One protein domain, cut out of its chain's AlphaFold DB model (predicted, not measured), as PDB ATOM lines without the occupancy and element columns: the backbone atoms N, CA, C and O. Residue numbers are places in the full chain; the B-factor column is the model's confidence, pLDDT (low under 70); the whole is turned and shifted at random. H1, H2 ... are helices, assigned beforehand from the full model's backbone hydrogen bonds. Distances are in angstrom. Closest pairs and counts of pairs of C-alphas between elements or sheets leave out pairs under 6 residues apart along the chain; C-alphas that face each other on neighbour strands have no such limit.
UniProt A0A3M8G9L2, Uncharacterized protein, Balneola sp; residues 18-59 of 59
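What this domain is: This is residues 18 to 59 of the 59 residues of an uncharacterized protein of Balneola sp (UniProt A0A3M8G9L2). A hairpin of two helices, H2 and H3, forms the core; short H1 makes a corner with H2 before it, and H4 packs on H3 after it. The 42 printed residues have four named helices, H1 to H4, and no named strand: all helix. The whole is compact, with a radius of gyration of the C-alphas of 9.2 A, and spans 22 by 21 by 13 A.

How they stand to each other: H1, residues 18 to 23, and H2, residues 27 to 36, only just touch, with 3 pairs of C-alphas within 8 A, and only at the corner; the closest C-alphas are Leu 21 and Met 27, 4.8 A. H3, residues 38 to 47, touches H2 in a hairpin, C-alphas of Lys 34 and Ala 41 closest at 5.2 A, at a shallow tilt of 32 degrees, opposite ways. H4, residues 52 to 58, touches H3 at a steep tilt of 51 degrees; the C-alphas of Leu 45 and Ile 55 are closest, 6.8 A. H2 and H4 are apart. Every O i to N i+4 pair is within hydrogen-bond range in H1 and H3, 5 of 6 in H2 and 2 of 3 in H4.

Where its parts are: H1 begins at C-alpha 18 (141.736, 170.625, 34.847). H2 is 14.6 A long and H3 14.2 A. H4 ends at C-alpha 58 (151.923, 174.635, 36.212).

The domain as a whole: The printed part has no cut, its three links are tight, and no printed residue is under 70.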
ATOM      1  N   ASN A  18     141.984 171.926  35.477       95.38
ATOM      2  CA  ASN A  18     141.736 170.625  34.847       95.38
ATOM      3  C   ASN A  18     140.312 170.511  34.297       95.38
ATOM      4  O   ASN A  18     140.122 170.018  33.190       95.38
ATOM      5  N   GLU A  19     139.312 171.006  35.024       94.94
ATOM      6  CA  GLU A  19     137.928 171.017  34.534       94.94
ATOM      7  C   GLU A  19     137.782 171.912  33.302       94.94
ATOM      8  O   GLU A  19     137.130 171.521  32.336       94.94
ATOM      9  N   ARG A  20     138.451 173.074  33.277       94.81
ATOM     10  CA  ARG A  20     138.483 173.930  32.083       94.81
ATOM     11  C   ARG A  20     139.144 173.245  30.889       94.81
ATOM     12  O   ARG A  20     138.641 173.358  29.771       94.81
ATOM     13  N   LEU A  21     140.254 172.543  31.106       96.12
ATOM     14  CA  LEU A  21     140.931 171.764  30.066       96.12
ATOM     15  C   LEU A  21     140.024 170.653  29.522       96.12
ATOM     16  O   LEU A  21     139.915 170.491  28.310       96.12
ATOM     17  N   TYR A  22     139.316 169.951  30.407       95.25
ATOM     18  CA  TYR A  22     138.376 168.898  30.036       95.25
ATOM     19  C   TYR A  22     137.180 169.437  29.237       95.25
ATOM     20  O   TYR A  22     136.928 168.982  28.126       95.25
ATOM     21  N   VAL A  23     136.478 170.451  29.754       93.94
ATOM     22  CA  VAL A  23     135.287 171.036  29.103       93.94
ATOM     23  C   VAL A  23     135.626 171.688  27.758       93.94
ATOM     24  O   VAL A  23     134.801 171.685  26.849       93.94
ATOM     25  N   SER A  24     136.837 172.233  27.610       94.19
ATOM     26  CA  SER A  24     137.303 172.805  26.338       94.19
ATOM     27  C   SER A  24     137.806 171.769  25.331       94.19
ATOM     28  O   SER A  24     138.062 172.135  24.186       94.19
ATOM     29  N   GLY A  25     137.964 170.502  25.731       95.50
ATOM     30  CA  GLY A  25     138.557 169.461  24.890       95.50
ATOM     31  C   GLY A  25     140.057 169.647  24.635       95.50
ATOM     32  O   GLY A  25     140.594 169.025  23.727       95.50
ATOM     33  N   LEU A  26     140.737 170.494  25.415       97.31
ATOM     34  CA  LEU A  26     142.157 170.828  25.237       97.31
ATOM     35  C   LEU A  26     143.088 170.024  26.155       97.31
ATOM     36  O   LEU A  26     144.282 170.310  26.193       97.31
ATOM     37  N   MET A  27     142.569 169.049  26.910       97.00
ATOM     38  CA  MET A  27     143.356 168.253  27.863       97.00
ATOM     39  C   MET A  27     144.533 167.535  27.180       97.00
ATOM     40  O   MET A  27     145.681 167.734  27.575       97.00
ATOM     41  N   ASP A  28     144.263 166.771  26.118       97.62
ATOM     42  CA  ASP A  28     145.288 165.984  25.418       97.62
ATOM     43  C   ASP A  28     146.327 166.879  24.728       97.62
ATOM     44  O   ASP A  28     147.532 166.613  24.772       97.62
ATOM     45  N   ASP A  29     145.869 167.978  24.122       97.94
ATOM     46  CA  ASP A  29     146.745 168.970  23.503       97.94
ATOM     47  C   ASP A  29     147.634 169.639  24.550       97.94
ATOM     48  O   ASP A  29     148.845 169.758  24.352       97.94
ATOM     49  N   PHE A  30     147.066 170.038  25.687       98.12
ATOM     50  CA  PHE A  30     147.836 170.618  26.775       98.12
ATOM     51  C   PHE A  30     148.909 169.649  27.276       98.12
ATOM     52  O   PHE A  30     150.071 170.041  27.358       98.12
ATOM     53  N   ASP A  31     148.572 168.383  27.525       97.50
ATOM     54  CA  ASP A  31     149.530 167.374  27.993       97.50
ATOM     55  C   ASP A  31     150.648 167.097  26.983       97.50
ATOM     56  O   ASP A  31     151.817 166.927  27.357       97.50
ATOM     57  N   LYS A  32     150.312 167.088  25.689       98.00
ATOM     58  CA  LYS A  32     151.282 166.965  24.599       98.00
ATOM     59  C   LYS A  32     152.219 168.170  24.565       98.00
ATOM     60  O   LYS A  32     153.441 168.014  24.638       98.00
ATOM     61  N   TYR A  33     151.662 169.375  24.472       98.19
ATOM     62  CA  TYR A  33     152.446 170.594  24.302       98.19
ATOM     63  C   TYR A  33     153.196 170.996  25.567       98.19
ATOM     64  O   TYR A  33     154.282 171.556  25.457       98.19
ATOM     65  N   LYS A  34     152.724 170.624  26.758       97.00
ATOM     66  CA  LYS A  34     153.461 170.830  28.011       97.00
ATOM     67  C   LYS A  34     154.867 170.223  27.963       97.00
ATOM     68  O   LYS A  34     155.789 170.783  28.545       97.00
ATOM     69  N   LYS A  35     155.047 169.109  27.242       96.31
ATOM     70  CA  LYS A  35     156.334 168.403  27.112       96.31
ATOM     71  C   LYS A  35     157.166 168.862  25.915       96.31
ATOM     72  O   LYS A  35     158.388 168.803  25.976       96.31
ATOM     73  N   SER A  36     156.523 169.273  24.821       97.06
ATOM     74  CA  SER A  36     157.207 169.526  23.543       97.06
ATOM     75  C   SER A  36     157.270 170.998  23.128       97.06
ATOM     76  O   SER A  36     158.095 171.356  22.295       97.06
ATOM     77  N   ASN A  37     156.369 171.844  23.633       96.94
ATOM     78  CA  ASN A  37     156.264 173.261  23.290       96.94
ATOM     79  C   ASN A  37     155.549 174.041  24.409       96.94
ATOM     80  O   ASN A  37     154.340 174.297  24.351       96.94
ATOM     81  N   GLN A  38     156.316 174.457  25.419       95.62
ATOM     82  CA  GLN A  38     155.786 175.194  26.568       95.62
ATOM     83  C   GLN A  38     155.097 176.513  26.185       95.62
ATOM     84  O   GLN A  38     154.167 176.931  26.871       95.62
ATOM     85  N   GLN A  39     155.490 177.155  25.079       97.56
ATOM     86  CA  GLN A  39     154.847 178.390  24.629       97.56
ATOM     87  C   GLN A  39     153.399 178.142  24.188       97.56
ATOM     88  O   GLN A  39     152.508 178.933  24.500       97.56
ATOM     89  N   PHE A  40     153.139 177.014  23.524       97.56
ATOM     90  CA  PHE A  40     151.781 176.635  23.136       97.56
ATOM     91  C   PHE A  40     150.950 176.154  24.337       97.56
ATOM     92  O   PHE A  40     149.771 176.482  24.445       97.56
ATOM     93  N   ALA A  41     151.572 175.459  25.295       98.25
ATOM     94  CA  ALA A  41     150.919 175.095  26.553       98.25
ATOM     95  C   ALA A  41     150.509 176.336  27.374       98.25
ATOM     96  O   ALA A  41     149.388 176.395  27.883       98.25
ATOM     97  N   ARG A  42     151.368 177.366  27.435       98.44
ATOM     98  CA  ARG A  42     151.038 178.679  28.017       98.44
ATOM     99  C   ARG A  42     149.839 179.314  27.316       98.44
ATOM    100  O   ARG A  42     148.895 179.711  27.992       98.44
ATOM    101  N   PHE A  43     149.846 179.351  25.983       97.94
ATOM    102  CA  PHE A  43     148.748 179.916  25.194       97.94
ATOM    103  C   PHE A  43     147.394 179.252  25.506       97.94
ATOM    104  O   PHE A  43     146.384 179.944  25.645       97.94
ATOM    105  N   ILE A  44     147.369 177.925  25.682       97.88
ATOM    106  CA  ILE A  44     146.161 177.191  26.097       97.88
ATOM    107  C   ILE A  44     145.670 177.680  27.470       97.88
ATOM    108  O   ILE A  44     144.498 178.038  27.610       97.88
ATOM    109  N   LEU A  45     146.550 177.752  28.474       97.44
ATOM    110  CA  LEU A  45     146.181 178.186  29.828       97.44
ATOM    111  C   LEU A  45     145.678 179.641  29.861       97.44
ATOM    112  O   LEU A  45     144.669 179.933  30.506       97.44
ATOM    113  N   GLU A  46     146.313 180.544  29.111       96.75
ATOM    114  CA  GLU A  46     145.866 181.936  28.963       96.75
ATOM    115  C   GLU A  46     144.475 182.016  28.313       96.75
ATOM    116  O   GLU A  46     143.607 182.787  28.743       96.75
ATOM    117  N   ARG A  47     144.217 181.180  27.297       95.38
ATOM    118  CA  ARG A  47     142.912 181.128  26.625       95.38
ATOM    119  C   ARG A  47     141.807 180.633  27.554       95.38
ATOM    120  O   ARG A  47     140.683 181.136  27.458       95.38
ATOM    121  N   LEU A  48     142.159 179.735  28.473       94.25
ATOM    122  CA  LEU A  48     141.321 179.230  29.561       94.25
ATOM    123  C   LEU A  48     141.258 180.169  30.774       94.25
ATOM    124  O   LEU A  48     140.702 179.792  31.802       94.25
ATOM    125  N   LYS A  49     141.778 181.399  30.663       94.12
ATOM    126  CA  LYS A  49     141.715 182.424  31.718       94.12
ATOM    127  C   LYS A  49     142.362 181.982  33.033       94.12
ATOM    128  O   LYS A  49     141.950 182.429  34.101       94.12
ATOM    129  N   VAL A  50     143.370 181.112  32.962       94.12
ATOM    130  CA  VAL A  50     144.234 180.817  34.107       94.12
ATOM    131  C   VAL A  50     145.081 182.055  34.388       94.12
ATOM    132  O   VAL A  50     145.584 182.690  33.461       94.12
ATOM    133  N   ASP A  51     145.199 182.433  35.658       93.88
ATOM    134  CA  ASP A  51     145.986 183.600  36.033       93.88
ATOM    135  C   ASP A  51     147.487 183.351  35.791       93.88
ATOM    136  O   ASP A  51     147.952 182.214  35.937       93.88
ATOM    137  N   PRO A  52     148.271 184.395  35.469       95.81
ATOM    138  CA  PRO A  52     149.694 184.237  35.183       95.81
ATOM    139  C   PRO A  52     150.470 183.534  36.302       95.81
ATOM    140  O   PRO A  52     151.330 182.710  36.018       95.81
ATOM    141  N   SER A  53     150.139 183.792  37.573       96.69
ATOM    142  CA  SER A  53     150.864 183.193  38.701       96.69
ATOM    143  C   SER A  53     150.647 181.682  38.813       96.69
ATOM    144  O   SER A  53     151.566 180.953  39.182       96.69
ATOM    145  N   SER A  54     149.456 181.196  38.458       95.94
ATOM    146  CA  SER A  54     149.172 179.766  38.333       95.94
ATOM    147  C   SER A  54     149.857 179.158  37.111       95.94
ATOM    148  O   SER A  54     150.359 178.043  37.208       95.94
ATOM    149  N   ILE A  55     149.935 179.875  35.985       97.31
ATOM    150  CA  ILE A  55     150.641 179.405  34.780       97.31
ATOM    151  C   ILE A  55     152.116 179.124  35.086       97.31
ATOM    152  O   ILE A  55     152.591 178.040  34.756       97.31
ATOM    153  N   GLU A  56     152.803 180.040  35.776       96.88
ATOM    154  CA  GLU A  56     154.212 179.852  36.167       96.88
ATOM    155  C   GLU A  56     154.424 178.677  37.139       96.88
ATOM    156  O   GLU A  56     155.530 178.168  37.254       96.88
ATOM    157  N   LYS A  57     153.386 178.244  37.868       96.75
ATOM    158  CA  LYS A  57     153.457 177.070  38.758       96.75
ATOM    159  C   LYS A  57     153.154 175.756  38.039       96.75
ATOM    160  O   LYS A  57     153.514 174.693  38.537       96.75
ATOM    161  N   ILE A  58     152.397 175.814  36.944       95.56
ATOM    162  CA  ILE A  58     151.923 174.635  36.212       95.56
ATOM    163  C   ILE A  58     152.952 174.171  35.178       95.56
ATOM    164  O   ILE A  58     153.078 172.957  34.970       95.56
ATOM    165  N   LEU A  59     153.595 175.119  34.489       94.94
ATOM    166  CA  LEU A  59     154.591 174.884  33.438       94.94
ATOM    167  C   LEU A  59     155.995 174.723  34.014       94.94
ATOM    168  O   LEU A  59     156.726 173.886  33.435       94.94
TER     169      LEU A  59